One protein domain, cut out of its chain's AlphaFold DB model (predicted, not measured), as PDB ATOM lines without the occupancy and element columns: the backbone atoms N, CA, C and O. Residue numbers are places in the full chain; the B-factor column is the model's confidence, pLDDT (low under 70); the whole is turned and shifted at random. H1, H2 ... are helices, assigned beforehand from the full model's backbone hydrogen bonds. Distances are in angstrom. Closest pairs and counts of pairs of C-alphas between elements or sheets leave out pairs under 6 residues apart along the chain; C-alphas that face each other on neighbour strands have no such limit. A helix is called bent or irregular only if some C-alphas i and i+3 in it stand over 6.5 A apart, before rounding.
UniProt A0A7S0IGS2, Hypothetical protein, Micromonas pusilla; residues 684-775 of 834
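What this domain is: This is residues 684 to 775 of the 834 residues of the protein "Hypothetical protein" of Micromonas pusilla (UniProt A0A7S0IGS2). One long helix, H3, starts beside the first residue of H2 and runs out as an arm whose residues 766 to 775 stick out; at its starting end H1 and H2 cross steeply, and two long loops complete the body. The printed part has 92 residues, with named helices H1, H2, H3 in chain order and no named strand: all helix. It is compact, radius of gyration of the C-alphas 14.0 A, spanning 38 by 32 by 24 A.

Where its parts are: H3, residues 750 to 775, measures 37.7 A and ends with C-alpha 775 at (5.347, 129.623, 16.652). H2 is residues 726 to 736, 15.6 A. H1, residues 684 to 700, 23.5 A, begins with C-alpha 684 at (1.253, 115.368, 51.360); it has a kink of 39 degrees near residue 694 and is only just irregular, C-alphas 691 and 694 being 7.0 A apart.

How they stand to each other: H3 touches H2 with residues 750 to 754 alone, closest C-alphas Ser 726 and Lys 750, 4.9 A, at a shallow tilt of 24 degrees, the same way. H2 touches H1, closest C-alphas Gly 689 and Ala 735, 4.5 A, at 69 degrees, a steep tilt only just short of perpendicular, opposite ways. H1 and H3 are apart. Every O i to N i+4 pair is within hydrogen-bond range in H2 and H3, 11 of 13 in H1.

The domain as a whole: The C-alphas farthest apart, Glu 748 and Glu 775, are 40.6 A apart. The printed part has no cut; both links are long, 25 and 13 residues. pLDDT is under 70 at residues 684 to 689, 736 to 748 and 771.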
ATOM      1  N   ALA A 684       0.290 115.624  50.292       55.94
ATOM      2  CA  ALA A 684       1.253 115.368  51.360       55.94
ATOM      3  C   ALA A 684       2.677 114.972  50.896       55.94
ATOM      4  O   ALA A 684       3.651 115.436  51.483       55.94
ATOM      5  N   MET A 685       2.832 114.131  49.866       59.62
ATOM      6  CA  MET A 685       4.139 113.734  49.310       59.62
ATOM      7  C   MET A 685       4.778 114.876  48.515       59.62
ATOM      8  O   MET A 685       5.967 115.129  48.681       59.62
ATOM      9  N   ALA A 686       3.991 115.618  47.730       63.72
ATOM     10  CA  ALA A 686       4.478 116.814  47.039       63.72
ATOM     11  C   ALA A 686       4.823 117.947  48.014       63.72
ATOM     12  O   ALA A 686       5.841 118.611  47.854       63.72
ATOM     13  N   ALA A 687       4.020 118.153  49.065       65.00
ATOM     14  CA  ALA A 687       4.330 119.114  50.125       65.00
ATOM     15  C   ALA A 687       5.604 118.734  50.892       65.00
ATOM     16  O   ALA A 687       6.414 119.602  51.210       65.00
ATOM     17  N   ARG A 688       5.811 117.437  51.152       65.94
ATOM     18  CA  ARG A 688       7.044 116.931  51.760       65.94
ATOM     19  C   ARG A 688       8.253 117.124  50.842       65.94
ATOM     20  O   ARG A 688       9.256 117.653  51.305       65.94
ATOM     21  N   GLY A 689       8.135 116.763  49.564       64.69
ATOM     22  CA  GLY A 689       9.194 116.953  48.571       64.69
ATOM     23  C   GLY A 689       9.590 118.421  48.429       64.69
ATOM     24  O   GLY A 689      10.763 118.751  48.547       64.69
ATOM     25  N   ARG A 690       8.612 119.330  48.319       74.31
ATOM     26  CA  ARG A 690       8.856 120.784  48.273       74.31
ATOM     27  C   ARG A 690       9.530 121.341  49.531       74.31
ATOM     28  O   ARG A 690      10.237 122.337  49.444       74.31
ATOM     29  N   LYS A 691       9.338 120.712  50.694       77.19
ATOM     30  CA  LYS A 691      10.014 121.092  51.945       77.19
ATOM     31  C   LYS A 691      11.459 120.582  52.013       77.19
ATOM     32  O   LYS A 691      12.298 121.228  52.632       77.19
ATOM     33  N   GLU A 692      11.741 119.425  51.415       74.94
ATOM     34  CA  GLU A 692      13.071 118.793  51.395       74.94
ATOM     35  C   GLU A 692      13.966 119.333  50.254       74.94
ATOM     36  O   GLU A 692      15.190 119.329  50.388       74.94
ATOM     37  N   LEU A 693      13.371 119.848  49.168       77.62
ATOM     38  CA  LEU A 693      14.065 120.288  47.948       77.62
ATOM     39  C   LEU A 693      15.131 121.386  48.173       77.62
ATOM     40  O   LEU A 693      16.264 121.165  47.750       77.62
ATOM     41  N   PRO A 694      14.878 122.487  48.916       78.56
ATOM     42  CA  PRO A 694      15.890 123.536  49.100       78.56
ATOM     43  C   PRO A 694      17.146 123.051  49.844       78.56
ATOM     44  O   PRO A 694      18.251 123.544  49.621       78.56
ATOM     45  N   ALA A 695      16.997 122.058  50.728       77.12
ATOM     46  CA  ALA A 695      18.123 121.454  51.438       77.12
ATOM     47  C   ALA A 695      18.949 120.530  50.526       77.12
ATOM     48  O   ALA A 695      20.172 120.476  50.652       77.12
ATOM     49  N   LEU A 696      18.299 119.829  49.589       78.94
ATOM     50  CA  LEU A 696      18.971 119.002  48.582       78.94
ATOM     51  C   LEU A 696      19.711 119.865  47.553       78.94
ATOM     52  O   LEU A 696      20.869 119.580  47.245       78.94
ATOM     53  N   GLU A 697      19.093 120.959  47.105       77.62
ATOM     54  CA  GLU A 697      19.713 121.966  46.236       77.62
ATOM     55  C   GLU A 697      20.937 122.611  46.888       77.62
ATOM     56  O   GLU A 697      21.951 122.850  46.234       77.62
ATOM     57  N   ALA A 698      20.881 122.899  48.191       75.69
ATOM     58  CA  ALA A 698      22.009 123.452  48.935       75.69
ATOM     59  C   ALA A 698      23.193 122.480  49.061       75.69
ATOM     60  O   ALA A 698      24.337 122.928  49.037       75.69
ATOM     61  N   ALA A 699      22.923 121.181  49.200       77.88
ATOM     62  CA  ALA A 699      23.928 120.200  49.597       77.88
ATOM     63  C   ALA A 699      24.519 119.365  48.449       77.88
ATOM     64  O   ALA A 699      25.651 118.907  48.582       77.88
ATOM     65  N   LYS A 700      23.757 119.097  47.377       80.62
ATOM     66  CA  LYS A 700      24.100 118.041  46.401       80.62
ATOM     67  C   LYS A 700      24.055 118.453  44.929       80.62
ATOM     68  O   LYS A 700      24.467 117.656  44.093       80.62
ATOM     69  N   PHE A 701      23.558 119.646  44.596       83.56
ATOM     70  CA  PHE A 701      23.490 120.082  43.199       83.56
ATOM     71  C   PHE A 701      24.893 120.451  42.689       83.56
ATOM     72  O   PHE A 701      25.573 121.244  43.351       83.56
ATOM     73  N   PRO A 702      25.338 119.889  41.548       80.38
ATOM     74  CA  PRO A 702      26.627 120.216  40.959       80.38
ATOM     75  C   PRO A 702      26.667 121.683  40.515       80.38
ATOM     76  O   PRO A 702      25.652 122.275  40.141       80.38
ATOM     77  N   ILE A 703      27.858 122.268  40.585       79.94
ATOM     78  CA  ILE A 703      28.134 123.623  40.109       79.94
ATOM     79  C   ILE A 703      28.670 123.494  38.689       79.94
ATOM     80  O   ILE A 703      29.554 122.679  38.437       79.94
ATOM     81  N   ASP A 704      28.118 124.278  37.776       74.00
ATOM     82  CA  ASP A 704      28.611 124.375  36.412       74.00
ATOM     83  C   ASP A 704      29.952 125.130  36.408       74.00
ATOM     84  O   ASP A 704      30.066 126.238  36.942       74.00
ATOM     85  N   GLU A 705      30.984 124.508  35.838       71.56
ATOM     86  CA  GLU A 705      32.348 125.041  35.824       71.56
ATOM     87  C   GLU A 705      32.494 126.300  34.950       71.56
ATOM     88  O   GLU A 705      33.387 127.108  35.209       71.56
ATOM     89  N   GLU A 706      31.621 126.512  33.956       72.50
ATOM     90  CA  GLU A 706      31.687 127.682  33.068       72.50
ATOM     91  C   GLU A 706      30.978 128.908  33.653       72.50
ATOM     92  O   GLU A 706      31.444 130.038  33.491       72.50
ATOM     93  N   THR A 707      29.855 128.704  34.346       71.88
ATOM     94  CA  THR A 707      29.021 129.806  34.859       71.88
ATOM     95  C   THR A 707      29.231 130.086  36.347       71.88
ATOM     96  O   THR A 707      28.828 131.141  36.839       71.88
ATOM     97  N   GLY A 708      29.858 129.159  37.083       71.12
ATOM     98  CA  GLY A 708      30.033 129.241  38.535       71.12
ATOM     99  C   GLY A 708      28.717 129.178  39.323       71.12
ATOM    100  O   GLY A 708      28.718 129.398  40.537       71.12
ATOM    101  N   MET A 709      27.595 128.898  38.651       73.94
ATOM    102  CA  MET A 709      26.269 128.754  39.246       73.94
ATOM    103  C   MET A 709      25.890 127.280  39.371       73.94
ATOM    104  O   MET A 709      26.484 126.405  38.745       73.94
ATOM    105  N   LYS A 710      24.908 126.980  40.225       77.12
ATOM    106  CA  LYS A 710      24.373 125.618  40.312       77.12
ATOM    107  C   LYS A 710      23.718 125.258  38.989       77.12
ATOM    108  O   LYS A 710      22.988 126.071  38.432       77.12
ATOM    109  N   LYS A 711      23.982 124.044  38.526       81.00
ATOM    110  CA  LYS A 711      23.383 123.508  37.313       81.00
ATOM    111  C   LYS A 711      21.869 123.388  37.500       81.00
ATOM    112  O   LYS A 711      21.417 122.963  38.568       81.00
ATOM    113  N   ASP A 712      21.101 123.741  36.476       76.88
ATOM    114  CA  ASP A 712      19.653 123.542  36.478       76.88
ATOM    115  C   ASP A 712      19.319 122.061  36.290       76.88
ATOM    116  O   ASP A 712      20.031 121.324  35.604       76.88
ATOM    117  N   LEU A 713      18.212 121.615  36.890       76.31
ATOM    118  CA  LEU A 713      17.802 120.204  36.894       76.31
ATOM    119  C   LEU A 713      17.639 119.621  35.475       76.31
ATOM    120  O   LEU A 713      17.857 118.429  35.267       76.31
ATOM    121  N   GLU A 714      17.284 120.463  34.504       74.62
ATOM    122  CA  GLU A 714      17.087 120.094  33.097       74.62
ATOM    123  C   GLU A 714      18.393 119.738  32.368       74.62
ATOM    124  O   GLU A 714      18.357 119.046  31.348       74.62
ATOM    125  N   ASP A 715      19.543 120.169  32.893       75.75
ATOM    126  CA  ASP A 715      20.852 119.940  32.278       75.75
ATOM    127  C   ASP A 715      21.643 118.808  32.963       75.75
ATOM    128  O   ASP A 715      22.767 118.491  32.557       75.75
ATOM    129  N   PHE A 716      21.076 118.152  33.983       81.56
ATOM    130  CA  PHE A 716      21.732 117.050  34.692       81.56
ATOM    131  C   PHE A 716      21.970 115.845  33.775       81.56
ATOM    132  O   PHE A 716      21.097 115.399  33.028       81.56
ATOM    133  N   THR A 717      23.160 115.267  33.882       82.75
ATOM    134  CA  THR A 717      23.496 113.973  33.286       82.75
ATOM    135  C   THR A 717      23.183 112.834  34.262       82.75
ATOM    136  O   THR A 717      22.939 113.051  35.446       82.75
ATOM    137  N   VAL A 718      23.196 111.584  33.788       82.06
ATOM    138  CA  VAL A 718      22.960 110.413  34.660       82.06
ATOM    139  C   VAL A 718      24.018 110.316  35.774       82.06
ATOM    140  O   VAL A 718      23.707 109.855  36.870       82.06
ATOM    141  N   GLU A 719      25.238 110.789  35.511       81.06
ATOM    142  CA  GLU A 719      26.364 110.812  36.456       81.06
ATOM    143  C   GLU A 719      26.162 111.869  37.556       81.06
ATOM    144  O   GLU A 719      26.433 111.605  38.727       81.06
ATOM    145  N   ASP A 720      25.552 113.010  37.214       83.31
ATOM    146  CA  ASP A 720      25.202 114.078  38.165       83.31
ATOM    147  C   ASP A 720      24.185 113.611  39.232       83.31
ATOM    148  O   ASP A 720      24.100 114.186  40.319       83.31
ATOM    149  N   PHE A 721      23.430 112.535  38.963       82.38
ATOM    150  CA  PHE A 721      22.473 111.940  39.904       82.38
ATOM    151  C   PHE A 721      23.075 110.861  40.827       82.38
ATOM    152  O   PHE A 721      22.398 110.401  41.752       82.38
ATOM    153  N   GLU A 722      24.339 110.459  40.650       79.94
ATOM    154  CA  GLU A 722      24.990 109.458  41.509       79.94
ATOM    155  C   GLU A 722      25.056 109.775  43.020       79.94
ATOM    156  O   GLU A 722      24.891 108.820  43.800       79.94
ATOM    157  N   PRO A 723      25.253 111.037  43.472       81.69
ATOM    158  CA  PRO A 723      25.285 111.378  44.900       81.69
ATOM    159  C   PRO A 723      23.899 111.368  45.573       81.69
ATOM    160  O   PRO A 723      23.795 111.520  46.800       81.69
ATOM    161  N   PHE A 724      22.824 111.169  44.803       83.31
ATOM    162  CA  PHE A 724      21.460 111.088  45.314       83.31
ATOM    163  C   PHE A 724      21.065 109.646  45.643       83.31
ATOM    164  O   PHE A 724      21.381 108.679  44.947       83.31
ATOM    165  N   THR A 725      20.323 109.491  46.735       83.88
ATOM    166  CA  THR A 725      19.679 108.220  47.081       83.88
ATOM    167  C   THR A 725      18.375 108.054  46.297       83.88
ATOM    168  O   THR A 725      17.726 109.037  45.943       83.88
ATOM    169  N   SER A 726      17.913 106.813  46.089       78.62
ATOM    170  CA  SER A 726      16.641 106.552  45.390       78.62
ATOM    171  C   SER A 726      15.459 107.302  46.016       78.62
ATOM    172  O   SER A 726      14.563 107.755  45.314       78.62
ATOM    173  N   LYS A 727      15.468 107.478  47.345       77.88
ATOM    174  CA  LYS A 727      14.424 108.201  48.079       77.88
ATOM    175  C   LYS A 727      14.449 109.708  47.805       77.88
ATOM    176  O   LYS A 727      13.387 110.313  47.703       77.88
ATOM    177  N   GLU A 728      15.634 110.299  47.676       82.12
ATOM    178  CA  GLU A 728      15.796 111.720  47.341       82.12
ATOM    179  C   GLU A 728      15.397 111.994  45.888       82.12
ATOM    180  O   GLU A 728      14.696 112.970  45.636       82.12
ATOM    181  N   LEU A 729      15.731 111.093  44.956       79.62
ATOM    182  CA  LEU A 729      15.295 111.193  43.556       79.62
ATOM    183  C   LEU A 729      13.764 111.132  43.425       79.62
ATOM    184  O   LEU A 729      13.171 111.934  42.708       79.62
ATOM    185  N   ILE A 730      13.106 110.238  44.172       76.62
ATOM    186  CA  ILE A 730      11.636 110.162  44.218       76.62
ATOM    187  C   ILE A 730      11.039 111.425  44.862       76.62
ATOM    188  O   ILE A 730      10.028 111.934  44.378       76.62
ATOM    189  N   SER A 731      11.661 111.954  45.926       76.56
ATOM    190  CA  SER A 731      11.232 113.201  46.588       76.56
ATOM    191  C   SER A 731      11.304 114.395  45.628       76.56
ATOM    192  O   SER A 731      10.358 115.176  45.542       76.56
ATOM    193  N   MET A 732      12.367 114.470  44.823       76.94
ATOM    194  CA  MET A 732      12.561 115.481  43.781       76.94
ATOM    195  C   MET A 732      11.538 115.345  42.643       76.94
ATOM    196  O   MET A 732      10.903 116.333  42.279       76.94
ATOM    197  N   CYS A 733      11.275 114.126  42.153       74.31
ATOM    198  CA  CYS A 733      10.212 113.886  41.167       74.31
ATOM    199  C   CYS A 733       8.839 114.333  41.692       74.31
ATOM    200  O   CYS A 733       8.088 115.004  40.988       74.31
ATOM    201  N   CYS A 734       8.534 114.038  42.961       70.81
ATOM    202  CA  CYS A 734       7.291 114.469  43.600       70.81
ATOM    203  C   CYS A 734       7.220 115.992  43.809       70.81
ATOM    204  O   CYS A 734       6.128 116.557  43.766       70.81
ATOM    205  N   ALA A 735       8.351 116.657  44.066       71.69
ATOM    206  CA  ALA A 735       8.409 118.101  44.291       71.69
ATOM    207  C   ALA A 735       8.140 118.895  43.004       71.69
ATOM    208  O   ALA A 735       7.376 119.863  43.037       71.69
ATOM    209  N   HIS A 736       8.719 118.442  41.887       69.25
ATOM    210  CA  HIS A 736       8.566 119.047  40.558       69.25
ATOM    211  C   HIS A 736       7.340 118.535  39.783       69.25
ATOM    212  O   HIS A 736       7.058 119.032  38.698       69.25
ATOM    213  N   GLY A 737       6.591 117.573  40.332       65.38
ATOM    214  CA  GLY A 737       5.396 117.022  39.685       65.38
ATOM    215  C   GLY A 737       5.708 116.172  38.451       65.38
ATOM    216  O   GLY A 737       4.915 116.142  37.518       65.38
ATOM    217  N   LEU A 738       6.862 115.503  38.432       68.06
ATOM    218  CA  LEU A 738       7.279 114.612  37.350       68.06
ATOM    219  C   LEU A 738       6.509 113.286  37.456       68.06
ATOM    220  O   LEU A 738       6.730 112.504  38.380       68.06
ATOM    221  N   LEU A 739       5.581 113.062  36.521       58.84
ATOM    222  CA  LEU A 739       4.529 112.036  36.618       58.84
ATOM    223  C   LEU A 739       4.965 110.621  36.191       58.84
ATOM    224  O   LEU A 739       4.289 109.658  36.499       58.84
ATOM    225  N   PHE A 740       6.107 110.443  35.526       63.62
ATOM    226  CA  PHE A 740       6.472 109.165  34.883       63.62
ATOM    227  C   PHE A 740       7.031 108.070  35.827       63.62
ATOM    228  O   PHE A 740       7.524 107.034  35.361       63.62
ATOM    229  N   ILE A 741       7.008 108.276  37.151       62.41
ATOM    230  CA  ILE A 741       7.459 107.292  38.151       62.41
ATOM    231  C   ILE A 741       6.360 107.072  39.189       62.41
ATOM    232  O   ILE A 741       6.033 107.993  39.931       62.41
ATOM    233  N   ASP A 742       5.887 105.828  39.323       62.09
ATOM    234  CA  ASP A 742       5.006 105.425  40.423       62.09
ATOM    235  C   ASP A 742       5.796 105.408  41.753       62.09
ATOM    236  O   ASP A 742       6.666 104.550  41.949       62.09
ATOM    237  N   PRO A 743       5.506 106.310  42.711       59.34
ATOM    238  CA  PRO A 743       6.224 106.368  43.980       59.34
ATOM    239  C   PRO A 743       5.895 105.199  44.926       59.34
ATOM    240  O   PRO A 743       6.595 105.022  45.925       59.34
ATOM    241  N   LYS A 744       4.842 104.404  44.665       57.72
ATOM    242  CA  LYS A 744       4.513 103.193  45.447       57.72
ATOM    243  C   LYS A 744       5.230 101.946  44.932       57.72
ATOM    244  O   LYS A 744       5.481 101.040  45.726       57.72
ATOM    245  N   LYS A 745       5.557 101.903  43.641       61.59
ATOM    246  CA  LYS A 745       6.354 100.846  43.003       61.59
ATOM    247  C   LYS A 745       7.492 101.474  42.189       61.59
ATOM    248  O   LYS A 745       7.482 101.385  40.960       61.59
ATOM    249  N   PRO A 746       8.464 102.130  42.849       61.31
ATOM    250  CA  PRO A 746       9.574 102.726  42.127       61.31
ATOM    251  C   PRO A 746      10.373 101.628  41.407       61.31
ATOM    252  O   PRO A 746      10.490 100.518  41.933       61.31
ATOM    253  N   PRO A 747      10.940 101.912  40.223       65.12
ATOM    254  CA  PRO A 747      11.831 100.970  39.559       65.12
ATOM    255  C   PRO A 747      13.016 100.631  40.479       65.12
ATOM    256  O   PRO A 747      13.517 101.489  41.206       65.12
ATOM    257  N   GLU A 748      13.452  99.369  40.467       60.12
ATOM    258  CA  GLU A 748      14.278  98.784  41.538       60.12
ATOM    259  C   GLU A 748      15.682  99.409  41.696       60.12
ATOM    260  O   GLU A 748      16.320  99.222  42.732       60.12
ATOM    261  N   SER A 749      16.173 100.188  40.719       77.25
ATOM    262  CA  SER A 749      17.508 100.800  40.770       77.25
ATOM    263  C   SER A 749      17.494 102.329  40.662       77.25
ATOM    264  O   SER A 749      16.781 102.916  39.848       77.25
ATOM    265  N   LYS A 750      18.366 102.988  41.446       81.19
ATOM    266  CA  LYS A 750      18.584 104.449  41.394       81.19
ATOM    267  C   LYS A 750      18.938 104.947  39.986       81.19
ATOM    268  O   LYS A 750      18.528 106.031  39.591       81.19
ATOM    269  N   ARG A 751      19.667 104.125  39.224       82.19
ATOM    270  CA  ARG A 751      20.125 104.442  37.870       82.19
ATOM    271  C   ARG A 751      18.965 104.468  36.874       82.19
ATOM    272  O   ARG A 751      18.888 105.393  36.081       82.19
ATOM    273  N   ALA A 752      18.016 103.534  36.986       79.12
ATOM    274  CA  ALA A 752      16.816 103.527  36.149       79.12
ATOM    275  C   ALA A 752      15.917 104.753  36.395       79.12
ATOM    276  O   ALA A 752      15.288 105.255  35.465       79.12
ATOM    277  N   ILE A 753      15.867 105.254  37.636       78.81
ATOM    278  CA  ILE A 753      15.171 106.506  37.971       78.81
ATOM    279  C   ILE A 753      15.858 107.690  37.278       78.81
ATOM    280  O   ILE A 753      15.194 108.443  36.570       78.81
ATOM    281  N   ALA A 754      17.181 107.815  37.421       81.19
ATOM    282  CA  ALA A 754      17.962 108.890  36.806       81.19
ATOM    283  C   ALA A 754      17.883 108.884  35.266       81.19
ATOM    284  O   ALA A 754      17.659 109.925  34.656       81.19
ATOM    285  N   GLU A 755      17.988 107.713  34.629       82.62
ATOM    286  CA  GLU A 755      17.881 107.572  33.169       82.62
ATOM    287  C   GLU A 755      16.505 108.015  32.645       82.62
ATOM    288  O   GLU A 755      16.426 108.708  31.630       82.62
ATOM    289  N   ARG A 756      15.420 107.691  33.364       79.81
ATOM    290  CA  ARG A 756      14.070 108.163  33.014       79.81
ATOM    291  C   ARG A 756      13.908 109.672  33.194       79.81
ATOM    292  O   ARG A 756      13.279 110.300  32.347       79.81
ATOM    293  N   MET A 757      14.489 110.258  34.246       77.38
ATOM    294  CA  MET A 757      14.469 111.714  34.453       77.38
ATOM    295  C   MET A 757      15.158 112.458  33.308       77.38
ATOM    296  O   MET A 757      14.572 113.370  32.732       77.38
ATOM    297  N   VAL A 758      16.357 112.021  32.921       82.50
ATOM    298  CA  VAL A 758      17.101 112.627  31.806       82.50
ATOM    299  C   VAL A 758      16.355 112.461  30.475       82.50
ATOM    300  O   VAL A 758      16.327 113.388  29.664       82.50
ATOM    301  N   ALA A 759      15.724 111.305  30.240       80.69
ATOM    302  CA  ALA A 759      14.925 111.074  29.036       80.69
ATOM    303  C   ALA A 759      13.713 112.017  28.950       80.69
ATOM    304  O   ALA A 759      13.478 112.601  27.894       80.69
ATOM    305  N   PHE A 760      13.000 112.217  30.063       80.81
ATOM    306  CA  PHE A 760      11.856 113.126  30.136       80.81
ATOM    307  C   PHE A 760      12.250 114.577  29.829       80.81
ATOM    308  O   PHE A 760      11.635 115.213  28.975       80.81
ATOM    309  N   PHE A 761      13.313 115.093  30.460       77.81
ATOM    310  CA  PHE A 761      13.769 116.465  30.202       77.81
ATOM    311  C   PHE A 761      14.254 116.661  28.763       77.81
ATOM    312  O   PHE A 761      14.026 117.715  28.171       77.81
ATOM    313  N   ARG A 762      14.862 115.635  28.152       78.56
ATOM    314  CA  ARG A 762      15.237 115.675  26.732       78.56
ATOM    315  C   ARG A 762      14.011 115.771  25.821       78.56
ATOM    316  O   ARG A 762      14.046 116.528  24.854       78.56
ATOM    317  N   GLU A 763      12.950 115.025  26.121       79.62
ATOM    318  CA  GLU A 763      11.701 115.057  25.355       79.62
ATOM    319  C   GLU A 763      10.978 116.405  25.497       79.62
ATOM    320  O   GLU A 763      10.554 116.976  24.495       79.62
ATOM    321  N   GLU A 764      10.900 116.965  26.707       75.94
ATOM    322  CA  GLU A 764      10.318 118.296  26.945       75.94
ATOM    323  C   GLU A 764      11.109 119.408  26.244       75.94
ATOM    324  O   GLU A 764      10.519 120.278  25.602       75.94
ATOM    325  N   LYS A 765      12.448 119.353  26.271       76.94
ATOM    326  CA  LYS A 765      13.308 120.316  25.560       76.94
ATOM    327  C   LYS A 765      13.109 120.238  24.044       76.94
ATOM    328  O   LYS A 765      13.143 121.267  23.368       76.94
ATOM    329  N   GLU A 766      12.858 119.044  23.506       76.81
ATOM    330  CA  GLU A 766      12.548 118.859  22.086       76.81
ATOM    331  C   GLU A 766      11.134 119.344  21.737       76.81
ATOM    332  O   GLU A 766      10.968 120.071  20.760       76.81
ATOM    333  N   LYS A 767      10.125 119.056  22.570       76.81
ATOM    334  CA  LYS A 767       8.766 119.606  22.409       76.81
ATOM    335  C   LYS A 767       8.761 121.128  22.452       76.81
ATOM    336  O   LYS A 767       8.131 121.754  21.608       76.81
ATOM    337  N   ALA A 768       9.504 121.733  23.377       71.25
ATOM    338  CA  ALA A 768       9.648 123.182  23.461       71.25
ATOM    339  C   ALA A 768      10.346 123.764  22.219       71.25
ATOM    340  O   ALA A 768       9.949 124.819  21.727       71.25
ATOM    341  N   ARG A 769      11.347 123.068  21.662       77.44
ATOM    342  CA  ARG A 769      11.990 123.457  20.394       77.44
ATOM    343  C   ARG A 769      11.043 123.367  19.205       77.44
ATOM    344  O   ARG A 769      11.062 124.264  18.365       77.44
ATOM    345  N   ILE A 770      10.229 122.314  19.134       73.88
ATOM    346  CA  ILE A 770       9.215 122.139  18.090       73.88
ATOM    347  C   ILE A 770       8.155 123.234  18.216       73.88
ATOM    348  O   ILE A 770       7.925 123.944  17.244       73.88
ATOM    349  N   ALA A 771       7.617 123.469  19.413       69.38
ATOM    350  CA  ALA A 771       6.641 124.527  19.666       69.38
ATOM    351  C   ALA A 771       7.192 125.923  19.318       69.38
ATOM    352  O   ALA A 771       6.535 126.689  18.620       69.38
ATOM    353  N   ALA A 772       8.433 126.239  19.706       72.75
ATOM    354  CA  ALA A 772       9.077 127.506  19.347       72.75
ATOM    355  C   ALA A 772       9.338 127.632  17.831       72.75
ATOM    356  O   ALA A 772       9.349 128.736  17.281       72.75
ATOM    357  N   ARG A 773       9.560 126.509  17.135       73.81
ATOM    358  CA  ARG A 773       9.685 126.468  15.673       73.81
ATOM    359  C   ARG A 773       8.330 126.659  14.992       73.81
ATOM    360  O   ARG A 773       8.270 127.386  14.008       73.81
ATOM    361  N   GLU A 774       7.270 126.045  15.505       72.12
ATOM    362  CA  GLU A 774       5.895 126.182  15.007       72.12
ATOM    363  C   GLU A 774       5.351 127.599  15.218       72.12
ATOM    364  O   GLU A 774       4.733 128.157  14.312       72.12
ATOM    365  N   GLU A 775       5.664 128.222  16.357       70.19
ATOM    366  CA  GLU A 775       5.347 129.623  16.652       70.19
ATOM    367  C   GLU A 775       6.072 130.575  15.685       70.19
ATOM    368  O   GLU A 775       5.447 131.454  15.096       70.19
TER     369      GLU A 775